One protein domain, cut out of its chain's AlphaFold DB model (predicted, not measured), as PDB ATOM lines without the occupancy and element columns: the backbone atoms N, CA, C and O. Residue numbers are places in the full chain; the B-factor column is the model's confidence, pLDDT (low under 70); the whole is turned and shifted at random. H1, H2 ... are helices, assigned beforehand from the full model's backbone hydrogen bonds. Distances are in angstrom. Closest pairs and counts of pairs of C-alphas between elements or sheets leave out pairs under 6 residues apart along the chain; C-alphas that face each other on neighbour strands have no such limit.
ATOM      1  N   ALA A   8      34.713   3.765 -21.107       58.50
ATOM      2  CA  ALA A   8      35.334   2.519 -20.656       58.50
ATOM      3  C   ALA A   8      35.236   1.407 -21.715       58.50
ATOM      4  O   ALA A   8      36.219   0.714 -21.968       58.50
ATOM      5  N   ASP A   9      34.089   1.292 -22.386       70.06
ATOM      6  CA  ASP A   9      33.859   0.276 -23.417       70.06
ATOM      7  C   ASP A   9      34.711   0.520 -24.676       70.06
ATOM      8  O   ASP A   9      35.300  -0.401 -25.244       70.06
ATOM      9  N   ARG A  10      34.901   1.792 -25.063       72.69
ATOM     10  CA  ARG A  10      35.861   2.157 -26.122       72.69
ATOM     11  C   ARG A  10      37.296   1.816 -25.748       72.69
ATOM     12  O   ARG A  10      38.028   1.326 -26.601       72.69
ATOM     13  N   LEU A  11      37.689   2.072 -24.502       67.38
ATOM     14  CA  LEU A  11      39.041   1.790 -24.026       67.38
ATOM     15  C   LEU A  11      39.319   0.286 -24.020       67.38
ATOM     16  O   LEU A  11      40.363  -0.137 -24.502       67.38
ATOM     17  N   LEU A  12      38.361  -0.527 -23.565       64.19
ATOM     18  CA  LEU A  12      38.460  -1.987 -23.613       64.19
ATOM     19  C   LEU A  12      38.533  -2.512 -25.049       64.19
ATOM     20  O   LEU A  12      39.322  -3.412 -25.332       64.19
ATOM     21  N   LYS A  13      37.758  -1.929 -25.971       77.69
ATOM     22  CA  LYS A  13      37.813  -2.290 -27.390       77.69
ATOM     23  C   LYS A  13      39.172  -1.959 -28.013       77.69
ATOM     24  O   LYS A  13      39.756  -2.822 -28.660       77.69
ATOM     25  N   GLN A  14      39.698  -0.761 -27.761       75.81
ATOM     26  CA  GLN A  14      41.020  -0.340 -28.241       75.81
ATOM     27  C   GLN A  14      42.144  -1.207 -27.667       75.81
ATOM     28  O   GLN A  14      43.070  -1.576 -28.380       75.81
ATOM     29  N   LEU A  15      42.048  -1.568 -26.387       64.56
ATOM     30  CA  LEU A  15      43.037  -2.410 -25.722       64.56
ATOM     31  C   LEU A  15      42.999  -3.849 -26.260       64.56
ATOM     32  O   LEU A  15      44.044  -4.470 -26.433       64.56
ATOM     33  N   ARG A  16      41.808  -4.359 -26.599       70.50
ATOM     34  CA  ARG A  16      41.627  -5.669 -27.241       70.50
ATOM     35  C   ARG A  16      42.153  -5.697 -28.676       70.50
ATOM     36  O   ARG A  16      42.770  -6.686 -29.056       70.50
ATOM     37  N   GLU A  17      41.922  -4.640 -29.452       74.88
ATOM     38  CA  GLU A  17      42.476  -4.493 -30.805       74.88
ATOM     39  C   GLU A  17      44.013  -4.434 -30.758       74.88
ATOM     40  O   GLU A  17      44.668  -5.205 -31.452       74.88
ATOM     41  N   ALA A  18      44.588  -3.637 -29.852       70.62
ATOM     42  CA  ALA A  18      46.041  -3.543 -29.691       70.62
ATOM     43  C   ALA A  18      46.684  -4.869 -29.237       70.62
ATOM     44  O   ALA A  18      47.715  -5.276 -29.765       70.62
ATOM     45  N   LEU A  19      46.074  -5.576 -28.277       60.59
ATOM     46  CA  LEU A  19      46.560  -6.890 -27.835       60.59
ATOM     47  C   LEU A  19      46.456  -7.948 -28.939       60.59
ATOM     48  O   LEU A  19      47.349  -8.779 -29.063       60.59
ATOM     49  N   SER A  20      45.387  -7.910 -29.740       70.25
ATOM     50  CA  SER A  20      45.214  -8.791 -30.895       70.25
ATOM     51  C   SER A  20      46.321  -8.579 -31.925       70.25
ATOM     52  O   SER A  20      46.903  -9.556 -32.381       70.25
ATOM     53  N   GLU A  21      46.627  -7.326 -32.272       75.38
ATOM     54  CA  GLU A  21      47.710  -7.005 -33.210       75.38
ATOM     55  C   GLU A  21      49.069  -7.487 -32.684       75.38
ATOM     56  O   GLU A  21      49.836  -8.111 -33.420       75.38
ATOM     57  N   HIS A  22      49.346  -7.276 -31.394       65.75
ATOM     58  CA  HIS A  22      50.580  -7.752 -30.773       65.75
ATOM     59  C   HIS A  22      50.695  -9.281 -30.763       65.75
ATOM     60  O   HIS A  22      51.764  -9.794 -31.086       65.75
ATOM     61  N   LEU A  23      49.620 -10.012 -30.446       63.84
ATOM     62  CA  LEU A  23      49.617 -11.479 -30.479       63.84
ATOM     63  C   LEU A  23      49.859 -12.015 -31.893       63.84
ATOM     64  O   LEU A  23      50.710 -12.882 -32.066       63.84
ATOM     65  N   THR A  24      49.213 -11.436 -32.910       69.44
ATOM     66  CA  THR A  24      49.461 -11.824 -34.310       69.44
ATOM     67  C   THR A  24      50.891 -11.521 -34.765       69.44
ATOM     68  O   THR A  24      51.452 -12.259 -35.571       69.44
ATOM     69  N   GLY A  25      51.508 -10.458 -34.236       71.12
ATOM     70  CA  GLY A  25      52.915 -10.149 -34.495       71.12
ATOM     71  C   GLY A  25      53.860 -11.193 -33.899       71.12
ATOM     72  O   GLY A  25      54.789 -11.631 -34.572       71.12
ATOM     73  N   VAL A  26      53.589 -11.636 -32.669       63.31
ATOM     74  CA  VAL A  26      54.378 -12.679 -31.995       63.31
ATOM     75  C   VAL A  26      54.225 -14.038 -32.686       63.31
ATOM     76  O   VAL A  26      55.219 -14.735 -32.866       63.31
ATOM     77  N   GLU A  27      53.017 -14.403 -33.127       65.50
ATOM     78  CA  GLU A  27      52.785 -15.633 -33.903       65.50
ATOM     79  C   GLU A  27      53.572 -15.634 -35.224       65.50
ATOM     80  O   GLU A  27      54.214 -16.629 -35.559       65.50
ATOM     81  N   ALA A  28      53.602 -14.501 -35.935       70.00
ATOM     82  CA  ALA A  28      54.375 -14.364 -37.170       70.00
ATOM     83  C   ALA A  28      55.895 -14.443 -36.932       70.00
ATOM     84  O   ALA A  28      56.615 -15.045 -37.730       70.00
ATOM     85  N   GLU A  29      56.407 -13.864 -35.838       72.31
ATOM     86  CA  GLU A  29      57.823 -13.999 -35.464       72.31
ATOM     87  C   GLU A  29      58.186 -15.448 -35.102       72.31
ATOM     88  O   GLU A  29      59.265 -15.920 -35.470       72.31
ATOM     89  N   LEU A  30      57.281 -16.175 -34.439       61.59
ATOM     90  CA  LEU A  30      57.477 -17.583 -34.098       61.59
ATOM     91  C   LEU A  30      57.561 -18.466 -35.356       61.59
ATOM     92  O   LEU A  30      58.456 -19.306 -35.452       61.59
ATOM     93  N   GLU A  31      56.698 -18.223 -36.347       73.00
ATOM     94  CA  GLU A  31      56.693 -18.944 -37.629       73.00
ATOM     95  C   GLU A  31      58.001 -18.722 -38.418       73.00
ATOM     96  O   GLU A  31      58.557 -19.648 -39.018       73.00
ATOM     97  N   VAL A  32      58.559 -17.505 -38.359       75.12
ATOM     98  CA  VAL A  32      59.868 -17.185 -38.957       75.12
ATOM     99  C   VAL A  32      60.999 -17.949 -38.266       75.12
ATOM    100  O   VAL A  32      61.849 -18.533 -38.945       75.12
ATOM    101  N   VAL A  33      61.005 -17.992 -36.930       69.94
ATOM    102  CA  VAL A  33      62.025 -18.718 -36.153       69.94
ATOM    103  C   VAL A  33      61.966 -20.224 -36.427       69.94
ATOM    104  O   VAL A  33      63.011 -20.859 -36.595       69.94
ATOM    105  N   GLU A  34      60.769 -20.803 -36.534       70.56
ATOM    106  CA  GLU A  34      60.579 -22.222 -36.859       70.56
ATOM    107  C   GLU A  34      61.092 -22.565 -38.273       70.56
ATOM    108  O   GLU A  34      61.762 -23.590 -38.484       70.56
ATOM    109  N   GLY A  35      60.862 -21.666 -39.237       76.00
ATOM    110  CA  GLY A  35      61.402 -21.763 -40.592       76.00
ATOM    111  C   GLY A  35      62.934 -21.708 -40.635       76.00
ATOM    112  O   GLY A  35      63.574 -22.546 -41.287       76.00
ATOM    113  N   ASP A  36      63.541 -20.773 -39.901       75.56
ATOM    114  CA  ASP A  36      64.996 -20.617 -39.821       75.56
ATOM    115  C   ASP A  36      65.677 -21.816 -39.146       75.56
ATOM    116  O   ASP A  36      66.722 -22.287 -39.620       75.56
ATOM    117  N   LEU A  37      65.064 -22.362 -38.090       71.19
ATOM    118  CA  LEU A  37      65.538 -23.564 -37.404       71.19
ATOM    119  C   LEU A  37      65.495 -24.780 -38.341       71.19
ATOM    120  O   LEU A  37      66.493 -25.495 -38.483       71.19
ATOM    121  N   SER A  38      64.385 -24.966 -39.058       73.19
ATOM    122  CA  SER A  38      64.213 -26.041 -40.042       73.19
ATOM    123  C   SER A  38      65.244 -25.955 -41.176       73.19
ATOM    124  O   SER A  38      65.894 -26.948 -41.528       73.19
ATOM    125  N   ALA A  39      65.480 -24.752 -41.710       72.25
ATOM    126  CA  ALA A  39      66.506 -24.508 -42.723       72.25
ATOM    127  C   ALA A  39      67.936 -24.705 -42.178       72.25
ATOM    128  O   ALA A  39      68.845 -25.123 -42.907       72.25
ATOM    129  N   GLY A  40      68.166 -24.397 -40.900       68.69
ATOM    130  CA  GLY A  40      69.409 -24.682 -40.184       68.69
ATOM    131  C   GLY A  40      69.691 -26.182 -40.096       68.69
ATOM    132  O   GLY A  40      70.767 -26.630 -40.501       68.69
ATOM    133  N   ILE A  41      68.702 -26.966 -39.664       70.06
ATOM    134  CA  ILE A  41      68.787 -28.429 -39.557       70.06
ATOM    135  C   ILE A  41      69.062 -29.063 -40.927       70.06
ATOM    136  O   ILE A  41      69.961 -29.898 -41.043       70.06
ATOM    137  N   ALA A  42      68.376 -28.624 -41.987       69.25
ATOM    138  CA  ALA A  42      68.609 -29.123 -43.346       69.25
ATOM    139  C   ALA A  42      70.050 -28.864 -43.834       69.25
ATOM    140  O   ALA A  42      70.695 -29.753 -44.395       69.25
ATOM    141  N   ARG A  43      70.602 -27.671 -43.560       70.19
ATOM    142  CA  ARG A  43      72.001 -27.326 -43.882       70.19
ATOM    143  C   ARG A  43      73.006 -28.169 -43.097       70.19
ATOM    144  O   ARG A  43      74.038 -28.557 -43.647       70.19
ATOM    145  N   ILE A  44      72.713 -28.463 -41.831       65.69
ATOM    146  CA  ILE A  44      73.541 -29.333 -40.988       65.69
ATOM    147  C   ILE A  44      73.513 -30.771 -41.521       65.69
ATOM    148  O   ILE A  44      74.573 -31.359 -41.727       65.69
ATOM    149  N   GLN A  45      72.339 -31.316 -41.852       65.62
ATOM    150  CA  GLN A  45      72.210 -32.654 -42.443       65.62
ATOM    151  C   GLN A  45      72.950 -32.775 -43.785       65.62
ATOM    152  O   GLN A  45      73.659 -33.757 -44.015       65.62
ATOM    153  N   LEU A  66      75.958 -39.153 -30.097       70.25
ATOM    154  CA  LEU A  66      75.372 -37.891 -30.550       70.25
ATOM    155  C   LEU A  66      73.926 -38.078 -31.033       70.25
ATOM    156  O   LEU A  66      73.065 -37.276 -30.685       70.25
ATOM    157  N   ILE A  67      73.642 -39.149 -31.783       72.25
ATOM    158  CA  ILE A  67      72.279 -39.504 -32.208       72.25
ATOM    159  C   ILE A  67      71.396 -39.776 -30.984       72.25
ATOM    160  O   ILE A  67      70.287 -39.253 -30.917       72.25
ATOM    161  N   ASP A  68      71.904 -40.500 -29.986       72.19
ATOM    162  CA  ASP A  68      71.194 -40.767 -28.732       72.19
ATOM    163  C   ASP A  68      70.997 -39.496 -27.890       72.19
ATOM    164  O   ASP A  68      70.025 -39.382 -27.145       72.19
ATOM    165  N   SER A  69      71.914 -38.524 -27.967       72.12
ATOM    166  CA  SER A  69      71.760 -37.211 -27.322       72.12
ATOM    167  C   SER A  69      70.648 -36.398 -27.981       72.12
ATOM    168  O   SER A  69      69.745 -35.937 -27.294       72.12
ATOM    169  N   VAL A  70      70.668 -36.288 -29.312       70.31
ATOM    170  CA  VAL A  70      69.656 -35.547 -30.082       70.31
ATOM    171  C   VAL A  70      68.282 -36.214 -29.980       70.31
ATOM    172  O   VAL A  70      67.267 -35.531 -29.884       70.31
ATOM    173  N   ALA A  71      68.225 -37.548 -29.959       69.69
ATOM    174  CA  ALA A  71      66.980 -38.281 -29.753       69.69
ATOM    175  C   ALA A  71      66.388 -38.027 -28.358       69.69
ATOM    176  O   ALA A  71      65.176 -37.875 -28.236       69.69
ATOM    177  N   ARG A  72      67.228 -37.941 -27.316       74.19
ATOM    178  CA  ARG A  72      66.783 -37.601 -25.955       74.19
ATOM    179  C   ARG A  72      66.247 -36.177 -25.862       74.19
ATOM    180  O   ARG A  72      65.155 -35.993 -25.343       74.19
ATOM    181  N   GLU A  73      66.981 -35.217 -26.411       73.12
ATOM    182  CA  GLU A  73      66.598 -33.802 -26.406       73.12
ATOM    183  C   GLU A  73      65.301 -33.569 -27.198       73.12
ATOM    184  O   GLU A  73      64.417 -32.840 -26.762       73.12
ATOM    185  N   ARG A  74      65.104 -34.289 -28.310       76.50
ATOM    186  CA  ARG A  74      63.848 -34.242 -29.069       76.50
ATOM    187  C   ARG A  74      62.650 -34.795 -28.296       76.50
ATOM    188  O   ARG A  74      61.581 -34.204 -28.352       76.50
ATOM    189  N   ILE A  75      62.829 -35.887 -27.553       78.50
ATOM    190  CA  ILE A  75      61.774 -36.436 -26.685       78.50
ATOM    191  C   ILE A  75      61.413 -35.447 -25.567       78.50
ATOM    192  O   ILE A  75      60.265 -35.398 -25.138       78.50
ATOM    193  N   GLU A  76      62.383 -34.683 -25.066       77.56
ATOM    194  CA  GLU A  76      62.154 -33.663 -24.041       77.56
ATOM    195  C   GLU A  76      61.350 -32.480 -24.596       77.56
ATOM    196  O   GLU A  76      60.336 -32.117 -24.007       77.56
ATOM    197  N   ILE A  77      61.703 -31.991 -25.788       72.69
ATOM    198  CA  ILE A  77      60.946 -30.949 -26.500       72.69
ATOM    199  C   ILE A  77      59.516 -31.408 -26.815       72.69
ATOM    200  O   ILE A  77      58.569 -30.654 -26.600       72.69
ATOM    201  N   ASP A  78      59.333 -32.645 -27.291       73.69
ATOM    202  CA  ASP A  78      57.999 -33.179 -27.592       73.69
ATOM    203  C   ASP A  78      57.125 -33.256 -26.318       73.69
ATOM    204  O   ASP A  78      55.940 -32.933 -26.366       73.69
ATOM    205  N   ARG A  79      57.711 -33.584 -25.154       84.38
ATOM    206  CA  ARG A  79      56.999 -33.574 -23.860       84.38
ATOM    207  C   ARG A  79      56.635 -32.171 -23.388       84.38
ATOM    208  O   ARG A  79      55.536 -31.973 -22.877       84.38
ATOM    209  N   GLU A  80      57.549 -31.212 -23.509       79.00
ATOM    210  CA  GLU A  80      57.270 -29.816 -23.152       79.00
ATOM    211  C   GLU A  80      56.170 -29.232 -24.041       79.00
ATOM    212  O   GLU A  80      55.290 -28.520 -23.557       79.00
ATOM    213  N   ARG A  81      56.170 -29.596 -25.327       78.56
ATOM    214  CA  ARG A  81      55.123 -29.213 -26.268       78.56
ATOM    215  C   ARG A  81      53.762 -29.799 -25.889       78.56
ATOM    216  O   ARG A  81      52.791 -29.050 -25.850       78.56
ATOM    217  N   GLU A  82      53.684 -31.091 -25.570       83.00
ATOM    218  CA  GLU A  82      52.436 -31.717 -25.101       83.00
ATOM    219  C   GLU A  82      51.920 -31.069 -23.801       83.00
ATOM    220  O   GLU A  82      50.719 -30.844 -23.650       83.00
ATOM    221  N   ALA A  83      52.817 -30.704 -22.877       81.56
ATOM    222  CA  ALA A  83      52.446 -30.008 -21.644       81.56
ATOM    223  C   ALA A  83      51.895 -28.593 -21.906       81.56
ATOM    224  O   ALA A  83      50.934 -28.176 -21.259       81.56
ATOM    225  N   LEU A  84      52.473 -27.862 -22.865       77.56
ATOM    226  CA  LEU A  84      51.982 -26.545 -23.283       77.56
ATOM    227  C   LEU A  84      50.632 -26.629 -24.001       77.56
ATOM    228  O   LEU A  84      49.752 -25.821 -23.714       77.56
ATOM    229  N   GLU A  85      50.448 -27.604 -24.896       79.81
ATOM    230  CA  GLU A  85      49.163 -27.844 -25.570       79.81
ATOM    231  C   GLU A  85      48.064 -28.163 -24.540       79.81
ATOM    232  O   GLU A  85      47.004 -27.537 -24.566       79.81
ATOM    233  N   SER A  86      48.355 -29.012 -23.546       83.94
ATOM    234  CA  SER A  86      47.430 -29.293 -22.438       83.94
ATOM    235  C   SER A  86      47.117 -28.055 -21.585       83.94
ATOM    236  O   SER A  86      45.971 -27.870 -21.179       83.94
ATOM    237  N   GLY A  87      48.106 -27.202 -21.302       80.94
ATOM    238  CA  GLY A  87      47.888 -25.970 -20.535       80.94
ATOM    239  C   GLY A  87      47.055 -24.931 -21.294       80.94
ATOM    240  O   GLY A  87      46.250 -24.216 -20.696       80.94
ATOM    241  N   LEU A  88      47.199 -24.857 -22.620       78.25
ATOM    242  CA  LEU A  88      46.376 -23.990 -23.468       78.25
ATOM    243  C   LEU A  88      44.914 -24.449 -23.520       78.25
ATOM    244  O   LEU A  88      44.019 -23.600 -23.520       78.25
ATOM    245  N   GLU A  89      44.662 -25.760 -23.528       83.69
ATOM    246  CA  GLU A  89      43.306 -26.316 -23.426       83.69
ATOM    247  C   GLU A  89      42.651 -25.971 -22.080       83.69
ATOM    248  O   GLU A  89      41.494 -25.545 -22.055       83.69
ATOM    249  N   GLU A  90      43.398 -26.056 -20.976       83.56
ATOM    250  CA  GLU A  90      42.913 -25.690 -19.637       83.56
ATOM    251  C   GLU A  90      42.544 -24.197 -19.552       83.56
ATOM    252  O   GLU A  90      41.455 -23.841 -19.099       83.56
ATOM    253  N   ILE A  91      43.389 -23.315 -20.101       77.12
ATOM    254  CA  ILE A  91      43.113 -21.871 -20.182       77.12
ATOM    255  C   ILE A  91      41.894 -21.579 -21.075       77.12
ATOM    256  O   ILE A  91      41.105 -20.673 -20.786       77.12
ATOM    257  N   ALA A  92      41.726 -22.315 -22.178       78.50
ATOM    258  CA  ALA A  92      40.569 -22.158 -23.057       78.50
ATOM    259  C   ALA A  92      39.264 -22.542 -22.343       78.50
ATOM    260  O   ALA A  92      38.269 -21.822 -22.473       78.50
ATOM    261  N   GLN A  93      39.291 -23.613 -21.549       85.44
ATOM    262  CA  GLN A  93      38.158 -24.057 -20.746       85.44
ATOM    263  C   GLN A  93      37.819 -23.049 -19.637       85.44
ATOM    264  O   GLN A  93      36.666 -22.637 -19.509       85.44
ATOM    265  N   GLU A  94      38.819 -22.557 -18.902       82.25
ATOM    266  CA  GLU A  94      38.623 -21.543 -17.856       82.25
ATOM    267  C   GLU A  94      38.047 -20.234 -18.430       82.25
ATOM    268  O   GLU A  94      37.167 -19.597 -17.842       82.25
ATOM    269  N   LYS A  95      38.473 -19.846 -19.637       80.00
ATOM    270  CA  LYS A  95      37.925 -18.687 -20.355       80.00
ATOM    271  C   LYS A  95      36.454 -18.869 -20.741       80.00
ATOM    272  O   LYS A  95      35.706 -17.888 -20.719       80.00
ATOM    273  N   GLU A  96      36.037 -20.077 -21.108       85.81
ATOM    274  CA  GLU A  96      34.635 -20.383 -21.411       85.81
ATOM    275  C   GLU A  96      33.769 -20.323 -20.143       85.81
ATOM    276  O   GLU A  96      32.711 -19.685 -20.147       85.81
ATOM    277  N   GLU A  97      34.261 -20.871 -19.027       85.50
ATOM    278  CA  GLU A  97      33.600 -20.794 -17.718       85.50
ATOM    279  C   GLU A  97      33.447 -19.346 -17.231       85.50
ATOM    280  O   GLU A  97      32.359 -18.931 -16.813       85.50
ATOM    281  N   LEU A  98      34.501 -18.532 -17.358       77.94
ATOM    282  CA  LEU A  98      34.463 -17.099 -17.047       77.94
ATOM    283  C   LEU A  98      33.491 -16.332 -17.952       77.94
ATOM    284  O   LEU A  98      32.812 -15.412 -17.488       77.94
ATOM    285  N   GLY A  99      33.391 -16.714 -19.229       81.38
ATOM    286  CA  GLY A  99      32.389 -16.183 -20.153       81.38
ATOM    287  C   GLY A  99      30.965 -16.469 -19.674       81.38
ATOM    288  O   GLY A  99      30.154 -15.548 -19.562       81.38
ATOM    289  N   GLY A 100      30.688 -17.718 -19.293       85.69
ATOM    290  CA  GLY A 100      29.393 -18.124 -18.743       85.69
ATOM    291  C   GLY A 100      29.035 -17.401 -17.440       85.69
ATOM    292  O   GLY A 100      27.901 -16.937 -17.280       85.69
ATOM    293  N   ALA A 101      30.001 -17.245 -16.531       79.06
ATOM    294  CA  ALA A 101      29.823 -16.511 -15.278       79.06
ATOM    295  C   ALA A 101      29.537 -15.019 -15.513       79.06
ATOM    296  O   ALA A 101      28.661 -14.441 -14.865       79.06
ATOM    297  N   ARG A 102      30.228 -14.395 -16.475       80.75
ATOM    298  CA  ARG A 102      29.988 -12.999 -16.860       80.75
ATOM    299  C   ARG A 102      28.576 -12.803 -17.405       80.75
ATOM    300  O   ARG A 102      27.884 -11.884 -16.976       80.75
ATOM    301  N   ASP A 103      28.138 -13.675 -18.306       83.88
ATOM    302  CA  ASP A 103      26.816 -13.571 -18.925       83.88
ATOM    303  C   ASP A 103      25.690 -13.858 -17.907       83.88
ATOM    304  O   ASP A 103      24.589 -13.313 -18.015       83.88
ATOM    305  N   ALA A 104      25.952 -14.684 -16.885       81.38
ATOM    306  CA  ALA A 104      25.049 -14.866 -15.746       81.38
ATOM    307  C   ALA A 104      24.944 -13.600 -14.886       81.38
ATOM    308  O   ALA A 104      23.839 -13.151 -14.592       81.38
ATOM    309  N   LEU A 105      26.077 -12.974 -14.566       80.12
ATOM    310  CA  LEU A 105      26.109 -11.725 -13.808       80.12
ATOM    311  C   LEU A 105      25.396 -10.581 -14.545       80.12
ATOM    312  O   LEU A 105      24.745  -9.741 -13.922       80.12
ATOM    313  N   GLU A 106      25.502 -10.534 -15.872       80.44
ATOM    314  CA  GLU A 106      24.828  -9.525 -16.690       80.44
ATOM    315  C   GLU A 106      23.302  -9.703 -16.688       80.44
ATOM    316  O   GLU A 106      22.564  -8.713 -16.613       80.44
ATOM    317  N   ARG A 107      22.825 -10.957 -16.679       85.38
ATOM    318  CA  ARG A 107      21.404 -11.292 -16.500       85.38
ATOM    319  C   ARG A 107      20.896 -10.878 -15.119       85.38
ATOM    320  O   ARG A 107      19.928 -10.120 -15.055       85.38
ATOM    321  N   ASP A 108      21.600 -11.255 -14.054       83.50
ATOM    322  CA  ASP A 108      21.242 -10.888 -12.677       83.50
ATOM    323  C   ASP A 108      21.209  -9.364 -12.490       83.50
ATOM    324  O   ASP A 108      20.292  -8.809 -11.884       83.50
ATOM    325  N   LYS A 109      22.175  -8.645 -13.072       78.38
ATOM    326  CA  LYS A 109      22.193  -7.177 -13.067       78.38
ATOM    327  C   LYS A 109      20.969  -6.591 -13.776       78.38
ATOM    328  O   LYS A 109      20.422  -5.589 -13.310       78.38
ATOM    329  N   GLY A 110      20.544  -7.193 -14.887       79.50
ATOM    330  CA  GLY A 110      19.324  -6.823 -15.603       79.50
ATOM    331  C   GLY A 110      18.060  -7.039 -14.766       79.50
ATOM    332  O   GLY A 110      17.189  -6.168 -14.747       79.50
ATOM    333  N   ASP A 111      17.986  -8.146 -14.029       83.94
ATOM    334  CA  ASP A 111      16.871  -8.456 -13.130       83.94
ATOM    335  C   ASP A 111      16.805  -7.499 -11.938       83.94
ATOM    336  O   ASP A 111      15.755  -6.909 -11.682       83.94
ATOM    337  N   VAL A 112      17.940  -7.216 -11.294       81.81
ATOM    338  CA  VAL A 112      18.017  -6.238 -10.196       81.81
ATOM    339  C   VAL A 112      17.655  -4.826 -10.668       81.81
ATOM    340  O   VAL A 112      17.020  -4.066  -9.937       81.81
ATOM    341  N   LEU A 113      18.041  -4.438 -11.890       78.19
ATOM    342  CA  LEU A 113      17.648  -3.151 -12.474       78.19
ATOM    343  C   LEU A 113      16.138  -3.074 -12.725       78.19
ATOM    344  O   LEU A 113      15.545  -2.025 -12.471       78.19
ATOM    345  N   ARG A 114      15.517  -4.166 -13.190       79.12
ATOM    346  CA  ARG A 114      14.059  -4.256 -13.357       79.12
ATOM    347  C   ARG A 114      13.337  -4.138 -12.020       79.12
ATOM    348  O   ARG A 114      12.468  -3.280 -11.892       79.12
ATOM    349  N   GLU A 115      13.761  -4.904 -11.019       83.50
ATOM    350  CA  GLU A 115      13.190  -4.864  -9.670       83.50
ATOM    351  C   GLU A 115      13.332  -3.468  -9.043       83.50
ATOM    352  O   GLU A 115      12.379  -2.912  -8.501       83.50
ATOM    353  N   ARG A 116      14.496  -2.823  -9.192       73.12
ATOM    354  CA  ARG A 116      14.700  -1.444  -8.720       73.12
ATOM    355  C   ARG A 116      13.823  -0.425  -9.438       73.12
ATOM    356  O   ARG A 116      13.416   0.548  -8.806       73.12
ATOM    357  N   LEU A 117      13.545  -0.614 -10.728       78.12
ATOM    358  CA  LEU A 117      12.660   0.268 -11.489       78.12
ATOM    359  C   LEU A 117      11.196   0.089 -11.067       78.12
ATOM    360  O   LEU A 117      10.464   1.073 -10.977       78.12
ATOM    361  N   GLU A 118      10.776  -1.141 -10.774       83.94
ATOM    362  CA  GLU A 118       9.451  -1.431 -10.217       83.94
ATOM    363  C   GLU A 118       9.296  -0.836  -8.814       83.94
ATOM    364  O   GLU A 118       8.355  -0.080  -8.580       83.94
ATOM    365  N   LEU A 119      10.280  -1.029  -7.930       79.25
ATOM    366  CA  LEU A 119      10.303  -0.409  -6.601       79.25
ATOM    367  C   LEU A 119      10.340   1.125  -6.660       79.25
ATOM    368  O   LEU A 119       9.802   1.790  -5.774       79.25
ATOM    369  N   ALA A 120      10.981   1.709  -7.676       72.00
ATOM    370  CA  ALA A 120      10.975   3.153  -7.889       72.00
ATOM    371  C   ALA A 120       9.582   3.657  -8.291       72.00
ATOM    372  O   ALA A 120       9.117   4.637  -7.715       72.00
ATOM    373  N   ARG A 121       8.889   2.953  -9.197       79.19
ATOM    374  CA  ARG A 121       7.506   3.271  -9.597       79.19
ATOM    375  C   ARG A 121       6.518   3.095  -8.448       79.19
ATOM    376  O   ARG A 121       5.646   3.935  -8.265       79.19
ATOM    377  N   GLU A 122       6.665   2.040  -7.649       80.12
ATOM    378  CA  GLU A 122       5.847   1.846  -6.447       80.12
ATOM    379  C   GLU A 122       6.097   2.944  -5.411       80.12
ATOM    380  O   GLU A 122       5.156   3.433  -4.791       80.12
ATOM    381  N   ARG A 123       7.352   3.377  -5.235       71.75
ATOM    382  CA  ARG A 123       7.701   4.497  -4.349       71.75
ATOM    383  C   ARG A 123       7.172   5.836  -4.836       71.75
ATOM    384  O   ARG A 123       6.783   6.641  -3.998       71.75
TER     385      ARG A 123
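This is residues 8 to 45 and 66 to 123 of the 459 residues of an uncharacterized protein of Acidobacteria bacterium (UniProt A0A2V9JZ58). Look for one very long helix, H2, with a shorter long helix, H1, running beside it in roughly the opposite direction and a gap between the two. H2 makes the full length of the rod and extends well past the first residues of H1. The printed part has 96 residues, with two named helices in the order H1, H2 and no named strand; the class is all helix. The whole is extended, with a radius of gyration of the C-alphas of 24.6 A and spans of 84 by 26 by 11 A.

Find C-alpha 66 at (75.372, -37.891, -30.550); from there H2, residues 66 to 123, runs 84.0 A to C-alpha 123 at (7.701, 4.497, -4.349). H1, residues 8 to 45, starts from C-alpha 8 at (35.334, 2.519, -20.656) and runs 55.4 A.

H2 and H1 are apart, with no C-alpha of the one within 8 A of the other. In both helices every O i to N i+4 pair is within hydrogen-bond range.

Residues 46 to 65 are not printed; C-alphas 45 and 66 are 13.4 A apart across this cut. Mean pLDDT is 70 in H1 and 79 in H2; 17 residues are under 70, among them residues 22 to 24.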